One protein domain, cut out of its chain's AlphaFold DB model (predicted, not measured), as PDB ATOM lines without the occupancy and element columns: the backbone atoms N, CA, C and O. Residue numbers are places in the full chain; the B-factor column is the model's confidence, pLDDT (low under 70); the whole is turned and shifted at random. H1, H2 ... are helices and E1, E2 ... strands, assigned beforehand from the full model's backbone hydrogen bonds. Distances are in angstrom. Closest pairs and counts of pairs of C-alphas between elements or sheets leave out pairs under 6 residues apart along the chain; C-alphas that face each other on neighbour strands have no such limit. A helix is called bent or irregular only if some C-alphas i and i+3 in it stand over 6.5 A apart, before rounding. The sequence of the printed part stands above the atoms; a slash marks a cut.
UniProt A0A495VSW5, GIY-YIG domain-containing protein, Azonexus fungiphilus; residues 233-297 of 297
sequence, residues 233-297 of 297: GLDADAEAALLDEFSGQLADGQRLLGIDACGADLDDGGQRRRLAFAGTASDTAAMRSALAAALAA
ATOM      1  N   GLY A 233       9.681 -14.321   6.534       86.62
ATOM      2  CA  GLY A 233       9.295 -14.458   7.928       86.62
ATOM      3  C   GLY A 233       7.841 -14.890   8.071       86.62
ATOM      4  O   GLY A 233       7.029 -14.660   7.175       86.62
ATOM      5  N   LEU A 234       7.514 -15.466   9.221       91.38
ATOM      6  CA  LEU A 234       6.137 -15.718   9.638       91.38
ATOM      7  C   LEU A 234       5.858 -14.910  10.905       91.38
ATOM      8  O   LEU A 234       6.602 -15.012  11.885       91.38
ATOM      9  N   ASP A 235       4.841 -14.051  10.872       92.06
ATOM     10  CA  ASP A 235       4.411 -13.327  12.065       92.06
ATOM     11  C   ASP A 235       3.711 -14.265  13.059       92.06
ATOM     12  O   ASP A 235       3.318 -15.388  12.733       92.06
ATOM     13  N   ALA A 236       3.601 -13.814  14.306       92.38
ATOM     14  CA  ALA A 236       3.146 -14.666  15.392       92.38
ATOM     15  C   ALA A 236       1.667 -15.070  15.290       92.38
ATOM     16  O   ALA A 236       1.325 -16.180  15.695       92.38
ATOM     17  N   ASP A 237       0.810 -14.204  14.744       93.62
ATOM     18  CA  ASP A 237      -0.622 -14.483  14.612       93.62
ATOM     19  C   ASP A 237      -0.859 -15.497  13.488       93.62
ATOM     20  O   ASP A 237      -1.604 -16.466  13.654       93.62
ATOM     21  N   ALA A 238      -0.162 -15.324  12.362       95.00
ATOM     22  CA  ALA A 238      -0.168 -16.278  11.262       95.00
ATOM     23  C   ALA A 238       0.399 -17.640  11.685       95.00
ATOM     24  O   ALA A 238      -0.165 -18.676  11.330       95.00
ATOM     25  N   GLU A 239       1.480 -17.661  12.472       96.19
ATOM     26  CA  GLU A 239       1.987 -18.906  13.048       96.19
ATOM     27  C   GLU A 239       0.950 -19.569  13.959       96.19
ATOM     28  O   GLU A 239       0.703 -20.763  13.806       96.19
ATOM     29  N   ALA A 240       0.340 -18.825  14.884       95.88
ATOM     30  CA  ALA A 240      -0.657 -19.369  15.802       95.88
ATOM     31  C   ALA A 240      -1.834 -20.009  15.048       95.88
ATOM     32  O   ALA A 240      -2.212 -21.138  15.354       95.88
ATOM     33  N   ALA A 241      -2.336 -19.347  14.001       96.81
ATOM     34  CA  ALA A 241      -3.405 -19.886  13.164       96.81
ATOM     35  C   ALA A 241      -3.020 -21.215  12.487       96.81
ATOM     36  O   ALA A 241      -3.831 -22.139  12.432       96.81
ATOM     37  N   LEU A 242      -1.782 -21.340  11.994       96.94
ATOM     38  CA  LEU A 242      -1.302 -22.592  11.400       96.94
ATOM     39  C   LEU A 242      -1.085 -23.684  12.453       96.94
ATOM     40  O   LEU A 242      -1.377 -24.851  12.196       96.94
ATOM     41  N   LEU A 243      -0.594 -23.334  13.643       96.88
ATOM     42  CA  LEU A 243      -0.468 -24.293  14.740       96.88
ATOM     43  C   LEU A 243      -1.840 -24.857  15.124       96.88
ATOM     44  O   LEU A 243      -1.975 -26.077  15.223       96.88
ATOM     45  N   ASP A 244      -2.855 -24.008  15.269       96.75
ATOM     46  CA  ASP A 244      -4.222 -24.432  15.587       96.75
ATOM     47  C   ASP A 244      -4.817 -25.322  14.487       96.75
ATOM     48  O   ASP A 244      -5.468 -26.327  14.778       96.75
ATOM     49  N   GLU A 245      -4.553 -25.001  13.217       97.44
ATOM     50  CA  GLU A 245      -5.045 -25.776  12.075       97.44
ATOM     51  C   GLU A 245      -4.443 -27.194  12.004       97.44
ATOM     52  O   GLU A 245      -5.154 -28.161  11.712       97.44
ATOM     53  N   PHE A 246      -3.135 -27.337  12.246       97.06
ATOM     54  CA  PHE A 246      -2.411 -28.586  11.975       97.06
ATOM     55  C   PHE A 246      -2.112 -29.440  13.208       97.06
ATOM     56  O   PHE A 246      -1.832 -30.629  13.051       97.06
ATOM     57  N   SER A 247      -2.202 -28.905  14.431       94.44
ATOM     58  CA  SER A 247      -1.844 -29.664  15.645       94.44
ATOM     59  C   SER A 247      -2.666 -30.943  15.827       94.44
ATOM     60  O   SER A 247      -2.139 -31.941  16.308       94.44
ATOM     61  N   GLY A 248      -3.931 -30.952  15.392       92.88
ATOM     62  CA  GLY A 248      -4.802 -32.132  15.464       92.88
ATOM     63  C   GLY A 248      -4.490 -33.242  14.451       92.88
ATOM     64  O   GLY A 248      -5.140 -34.282  14.484       92.88
ATOM     65  N   GLN A 249      -3.537 -33.027  13.538       93.75
ATOM     66  CA  GLN A 249      -3.153 -33.991  12.495       93.75
ATOM     67  C   GLN A 249      -1.899 -34.799  12.867       93.75
ATOM     68  O   GLN A 249      -1.497 -35.691  12.124       93.75
ATOM     69  N   LEU A 250      -1.260 -34.471  13.993       92.25
ATOM     70  CA  LEU A 250      -0.042 -35.123  14.465       92.25
ATOM     71  C   LEU A 250      -0.354 -36.459  15.150       92.25
ATOM     72  O   LEU A 250      -1.449 -36.663  15.672       92.25
ATOM     73  N   ALA A 251       0.628 -37.360  15.174       89.94
ATOM     74  CA  ALA A 251       0.511 -38.612  15.914       89.94
ATOM     75  C   ALA A 251       0.505 -38.377  17.437       89.94
ATOM     76  O   ALA A 251       1.013 -37.368  17.930       89.94
ATOM     77  N   ASP A 252      -0.015 -39.347  18.194       88.69
ATOM     78  CA  ASP A 252      -0.015 -39.293  19.657       88.69
ATOM     79  C   ASP A 252       1.401 -39.072  20.214       88.69
ATOM     80  O   ASP A 252       2.350 -39.781  19.873       88.69
ATOM     81  N   GLY A 253       1.535 -38.083  21.100       87.31
ATOM     82  CA  GLY A 253       2.813 -37.702  21.708       87.31
ATOM     83  C   GLY A 253       3.653 -36.718  20.887       87.31
ATOM     84  O   GLY A 253       4.666 -36.241  21.403       87.31
ATOM     85  N   GLN A 254       3.231 -36.366  19.667       94.12
ATOM     86  CA  GLN A 254       3.871 -35.328  18.862       94.12
ATOM     87  C   GLN A 254       3.226 -33.959  19.073       94.12
ATOM     88  O   GLN A 254       2.019 -33.841  19.286       94.12
ATOM     89  N   ARG A 255       4.036 -32.897  19.009       95.50
ATOM     90  CA  ARG A 255       3.560 -31.509  19.124       95.50
ATOM     91  C   ARG A 255       4.279 -30.602  18.140       95.50
ATOM     92  O   ARG A 255       5.503 -30.640  18.057       95.50
ATOM     93  N   LEU A 256       3.537 -29.740  17.450       96.62
ATOM     94  CA  LEU A 256       4.121 -28.654  16.666       96.62
ATOM     95  C   LEU A 256       4.672 -27.571  17.601       96.62
ATOM     96  O   LEU A 256       3.985 -27.083  18.498       96.62
ATOM     97  N   LEU A 257       5.931 -27.197  17.382       96.50
ATOM     98  CA  LEU A 257       6.655 -26.197  18.167       96.50
ATOM     99  C   LEU A 257       6.682 -24.839  17.464       96.50
ATOM    100  O   LEU A 257       6.514 -23.794  18.098       96.50
ATOM    101  N   GLY A 258       6.874 -24.846  16.150       95.75
ATOM    102  CA  GLY A 258       6.818 -23.648  15.330       95.75
ATOM    103  C   GLY A 258       6.977 -23.947  13.849       95.75
ATOM    104  O   GLY A 258       7.283 -25.070  13.457       95.75
ATOM    105  N   ILE A 259       6.723 -22.932  13.036       95.56
ATOM    106  CA  ILE A 259       6.678 -23.006  11.578       95.56
ATOM    107  C   ILE A 259       7.482 -21.833  11.010       95.56
ATOM    108  O   ILE A 259       7.498 -20.737  11.576       95.56
ATOM    109  N   ASP A 260       8.154 -22.066   9.887       94.00
ATOM    110  CA  ASP A 260       8.807 -21.035   9.087       94.00
ATOM    111  C   ASP A 260       8.796 -21.397   7.593       94.00
ATOM    112  O   ASP A 260       8.234 -22.406   7.168       94.00
ATOM    113  N   ALA A 261       9.432 -20.564   6.772       91.75
ATOM    114  CA  ALA A 261       9.460 -20.715   5.322       91.75
ATOM    115  C   ALA A 261      10.089 -22.021   4.812       91.75
ATOM    116  O   ALA A 261       9.854 -22.400   3.666       91.75
ATOM    117  N   CYS A 262      10.927 -22.687   5.603       91.88
ATOM    118  CA  CYS A 262      11.654 -23.887   5.196       91.88
ATOM    119  C   CYS A 262      11.102 -25.172   5.826       91.88
ATOM    120  O   CYS A 262      11.506 -26.256   5.405       91.88
ATOM    121  N   GLY A 263      10.213 -25.089   6.816       94.44
ATOM    122  CA  GLY A 263       9.735 -26.274   7.517       94.44
ATOM    123  C   GLY A 263       8.929 -25.989   8.776       94.44
ATOM    124  O   GLY A 263       8.565 -24.853   9.077       94.44
ATOM    125  N   ALA A 264       8.683 -27.060   9.525       95.75
ATOM    126  CA  ALA A 264       8.080 -27.010  10.847       95.75
ATOM    127  C   ALA A 264       8.904 -27.807  11.859       95.75
ATOM    128  O   ALA A 264       9.482 -28.850  11.542       95.75
ATOM    129  N   ASP A 265       8.936 -27.315  13.090       96.31
ATOM    130  CA  ASP A 265       9.595 -27.963  14.211       96.31
ATOM    131  C   ASP A 265       8.581 -28.760  15.018       96.31
ATOM    132  O   ASP A 265       7.487 -28.284  15.327       96.31
ATOM    133  N   LEU A 266       8.973 -29.975  15.375       95.62
ATOM    134  CA  LEU A 266       8.172 -30.933  16.116       95.62
ATOM    135  C   LEU A 266       8.914 -31.340  17.387       95.62
ATOM    136  O   LEU A 266      10.133 -31.521  17.383       95.62
ATOM    137  N   ASP A 267       8.169 -31.521  18.464       94.81
ATOM    138  CA  ASP A 267       8.559 -32.372  19.580       94.81
ATOM    139  C   ASP A 267       8.002 -33.767  19.298       94.81
ATOM    140  O   ASP A 267       6.799 -33.918  19.088       94.81
ATOM    141  N   ASP A 268       8.888 -34.756  19.244       91.69
ATOM    142  CA  ASP A 268       8.579 -36.166  19.030       91.69
ATOM    143  C   ASP A 268       9.093 -36.954  20.244       91.69
ATOM    144  O   ASP A 268      10.258 -37.356  20.306       91.69
ATOM    145  N   GLY A 269       8.256 -37.076  21.281       87.50
ATOM    146  CA  GLY A 269       8.614 -37.788  22.514       87.50
ATOM    147  C   GLY A 269       9.773 -37.155  23.297       87.50
ATOM    148  O   GLY A 269      10.604 -37.867  23.863       87.50
ATOM    149  N   GLY A 270       9.861 -35.823  23.319       86.00
ATOM    150  CA  GLY A 270      10.916 -35.052  23.983       86.00
ATOM    151  C   GLY A 270      12.155 -34.805  23.120       86.00
ATOM    152  O   GLY A 270      13.109 -34.178  23.585       86.00
ATOM    153  N   GLN A 271      12.165 -35.280  21.872       88.19
ATOM    154  CA  GLN A 271      13.219 -34.986  20.903       88.19
ATOM    155  C   GLN A 271      12.738 -33.939  19.904       88.19
ATOM    156  O   GLN A 271      11.695 -34.094  19.275       88.19
ATOM    157  N   ARG A 272      13.526 -32.875  19.726       92.12
ATOM    158  CA  ARG A 272      13.249 -31.880  18.689       92.12
ATOM    159  C   ARG A 272      13.583 -32.467  17.321       92.12
ATOM    160  O   ARG A 272      14.713 -32.894  17.086       92.12
ATOM    161  N   ARG A 273      12.619 -32.431  16.406       91.19
ATOM    162  CA  ARG A 273      12.767 -32.869  15.020       91.19
ATOM    163  C   ARG A 273      12.318 -31.771  14.067       91.19
ATOM    164  O   ARG A 273      11.334 -31.086  14.310       91.19
ATOM    165  N   ARG A 274      13.028 -31.650  12.948       93.31
ATOM    166  CA  ARG A 274      12.670 -30.764  11.841       93.31
ATOM    167  C   ARG A 274      11.913 -31.543  10.764       93.31
ATOM    168  O   ARG A 274      12.428 -32.541  10.256       93.31
ATOM    169  N   LEU A 275      10.725 -31.075  10.399       94.12
ATOM    170  CA  LEU A 275       9.991 -31.488   9.205       94.12
ATOM    171  C   LEU A 275      10.289 -30.484   8.084       94.12
ATOM    172  O   LEU A 275       9.727 -29.391   8.051       94.12
ATOM    173  N   ALA A 276      11.214 -30.838   7.192       92.50
ATOM    174  CA  ALA A 276      11.646 -29.958   6.109       92.50
ATOM    175  C   ALA A 276      10.629 -29.925   4.958       92.50
ATOM    176  O   ALA A 276      10.112 -30.961   4.536       92.50
ATOM    177  N   PHE A 277      10.395 -28.739   4.400       91.94
ATOM    178  CA  PHE A 277       9.631 -28.582   3.165       91.94
ATOM    179  C   PHE A 277      10.486 -28.937   1.940       91.94
ATOM    180  O   PHE A 277      11.715 -28.878   1.960       91.94
ATOM    181  N   ALA A 278       9.834 -29.261   0.817       82.88
ATOM    182  CA  ALA A 278      10.529 -29.547  -0.444       82.88
ATOM    183  C   ALA A 278      11.273 -28.324  -1.031       82.88
ATOM    184  O   ALA A 278      12.136 -28.475  -1.898       82.88
ATOM    185  N   GLY A 279      10.943 -27.117  -0.568       83.00
ATOM    186  CA  GLY A 279      11.580 -25.857  -0.933       83.00
ATOM    187  C   GLY A 279      11.163 -24.734   0.017       83.00
ATOM    188  O   GLY A 279      10.352 -24.946   0.914       83.00
ATOM    189  N   THR A 280      11.715 -23.538  -0.185       86.94
ATOM    190  CA  THR A 280      11.381 -22.360   0.627       86.94
ATOM    191  C   THR A 280      10.051 -21.760   0.171       86.94
ATOM    192  O   THR A 280       9.924 -21.329  -0.976       86.94
ATOM    193  N   ALA A 281       9.071 -21.727   1.067       89.69
ATOM    194  CA  ALA A 281       7.790 -21.068   0.865       89.69
ATOM    195  C   ALA A 281       7.959 -19.539   0.850       89.69
ATOM    196  O   ALA A 281       8.692 -18.979   1.661       89.69
ATOM    197  N   SER A 282       7.284 -18.864  -0.080       88.06
ATOM    198  CA  SER A 282       7.400 -17.413  -0.283       88.06
ATOM    199  C   SER A 282       6.577 -16.577   0.694       88.06
ATOM    200  O   SER A 282       6.895 -15.413   0.915       88.06
ATOM    201  N   ASP A 283       5.505 -17.154   1.230       91.12
ATOM    202  CA  ASP A 283       4.477 -16.476   2.014       91.12
ATOM    203  C   ASP A 283       3.695 -17.488   2.869       91.12
ATOM    204  O   ASP A 283       3.867 -18.704   2.743       91.12
ATOM    205  N   THR A 284       2.808 -16.987   3.730       94.00
ATOM    206  CA  THR A 284       1.999 -17.795   4.653       94.00
ATOM    207  C   THR A 284       1.126 -18.837   3.946       94.00
ATOM    208  O   THR A 284       0.983 -19.956   4.439       94.00
ATOM    209  N   ALA A 285       0.552 -18.523   2.778       95.25
ATOM    210  CA  ALA A 285      -0.295 -19.468   2.048       95.25
ATOM    211  C   ALA A 285       0.535 -20.623   1.465       95.25
ATOM    212  O   ALA A 285       0.126 -21.787   1.525       95.25
ATOM    213  N   ALA A 286       1.730 -20.314   0.957       94.56
ATOM    214  CA  ALA A 286       2.702 -21.308   0.529       94.56
ATOM    215  C   ALA A 286       3.195 -22.163   1.710       94.56
ATOM    216  O   ALA A 286       3.284 -23.381   1.560       94.56
ATOM    217  N   MET A 287       3.445 -21.565   2.885       95.38
ATOM    218  CA  MET A 287       3.830 -22.299   4.102       95.38
ATOM    219  C   MET A 287       2.731 -23.271   4.538       95.38
ATOM    220  O   MET A 287       3.018 -24.436   4.800       95.38
ATOM    221  N   ARG A 288       1.464 -22.836   4.525       97.00
ATOM    222  CA  ARG A 288       0.302 -23.689   4.815       97.00
ATOM    223  C   ARG A 288       0.239 -24.911   3.896       97.00
ATOM    224  O   ARG A 288       0.085 -26.036   4.362       97.00
ATOM    225  N   SER A 289       0.356 -24.688   2.586       96.56
ATOM    226  CA  SER A 289       0.320 -25.759   1.581       96.56
ATOM    227  C   SER A 289       1.495 -26.731   1.742       96.56
ATOM    228  O   SER A 289       1.314 -27.948   1.701       96.56
ATOM    229  N   ALA A 290       2.697 -26.197   1.982       95.38
ATOM    230  CA  ALA A 290       3.899 -26.994   2.194       95.38
ATOM    231  C   ALA A 290       3.817 -27.841   3.474       95.38
ATOM    232  O   ALA A 290       4.189 -29.012   3.440       95.38
ATOM    233  N   LEU A 291       3.277 -27.286   4.564       96.38
ATOM    234  CA  LEU A 291       3.062 -28.005   5.817       96.38
ATOM    235  C   LEU A 291       2.070 -29.158   5.649       96.38
ATOM    236  O   LEU A 291       2.378 -30.281   6.041       96.38
ATOM    237  N   ALA A 292       0.929 -28.914   4.996       96.38
ATOM    238  CA  ALA A 292      -0.050 -29.960   4.702       96.38
ATOM    239  C   ALA A 292       0.564 -31.110   3.885       96.38
ATOM    240  O   ALA A 292       0.362 -32.282   4.198       96.38
ATOM    241  N   ALA A 293       1.349 -30.777   2.855       94.31
ATOM    242  CA  ALA A 293       2.029 -31.772   2.035       94.31
ATOM    243  C   ALA A 293       3.092 -32.556   2.820       94.31
ATOM    244  O   ALA A 293       3.237 -33.758   2.610       94.31
ATOM    245  N   ALA A 294       3.830 -31.891   3.714       93.19
ATOM    246  CA  ALA A 294       4.885 -32.517   4.503       93.19
ATOM    247  C   ALA A 294       4.340 -33.451   5.594       93.19
ATOM    248  O   ALA A 294       4.959 -34.472   5.867       93.19
ATOM    249  N   LEU A 295       3.192 -33.127   6.196       92.12
ATOM    250  CA  LEU A 295       2.539 -33.972   7.205       92.12
ATOM    251  C   LEU A 295       1.865 -35.215   6.608       92.12
ATOM    252  O   LEU A 295       1.683 -36.207   7.306       92.12
ATOM    253  N   ALA A 296       1.495 -35.171   5.326       88.88
ATOM    254  CA  ALA A 296       0.860 -36.289   4.630       88.88
ATOM    255  C   ALA A 296       1.851 -37.332   4.067       88.88
ATOM    256  O   ALA A 296       1.406 -38.345   3.521       88.88
ATOM    257  N   ALA A 297       3.160 -37.061   4.129       82.44
ATOM    258  CA  ALA A 297       4.228 -37.875   3.541       82.44
ATOM    259  C   ALA A 297       4.821 -38.880   4.539       82.44
ATOM    260  O   ALA A 297       5.109 -40.017   4.098       82.44
TER     261      ALA A 297
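What this domain is: This is residues 233 to 297 of the 297 residues of the protein "GIY-YIG domain-containing protein" of Azonexus fungiphilus (UniProt A0A495VSW5). A small three-stranded sheet, E1, E2 and E3, has two helices, H1 and H2, side by side over one of its faces, with no named helix on the other: two layers. The printed part has 65 residues, in the order H1, E1, E2, E3, H2. The sheet order is E1 - E2 - E3, antiparallel throughout, a meander, each strand the antiparallel neighbour of the one before. The class is mixed, helices and strands; the whole is compact, with a radius of gyration of the C-alphas of 10.9 A, and spans 30 by 24 by 17 A.

Where its parts are: Find C-alpha 236 at (3.146, -14.666, 15.392); from there H1 runs 20.5 A to residue 249. It is irregular: C-alphas 245 and 248 are 7.2 A apart. E1, residues 254 to 260, spans 18.0 A; E2 is residues 263 to 268, and E3 residues 271 to 276. H2, residues 284 to 295, runs 16.4 A and ends at C-alpha 295, (2.539, -33.972, 7.205).

How they stand to each other: Look first at the hairpin E1 and E2, where N 257 and O 265 are within hydrogen-bond range at 2.8 A. In the hairpin E2 and E3, N 266 and O 273 are 2.8 A apart, also within range. The sheet is only just strongly twisted, its C-alphas up to 4.3 A off the best plane. H1 is on the sheet over E1, at a height of 8.3 A; their closest C-alphas, of Ser 247 and Leu 256, are 6.1 A apart. H2 is on the same face at a height of 8.8 A, over E2 and only just over E1 and E3, with 3 of its 12 C-alphas on each of those two. H1 and H2 touch, closest at the C-alphas of Leu 242 and Arg 288, 6.9 A, and run the same way at a shallow tilt of 23 degrees. Every O i to N i+4 pair is within hydrogen-bond range in H2; in H1, 8 of 10 are.

The domain as a whole: The C-alphas farthest apart, of Gly 269 and Ser 282, are 30.6 A apart. The printed part has no cut and no long link. No printed residue is under 70 in pLDDT.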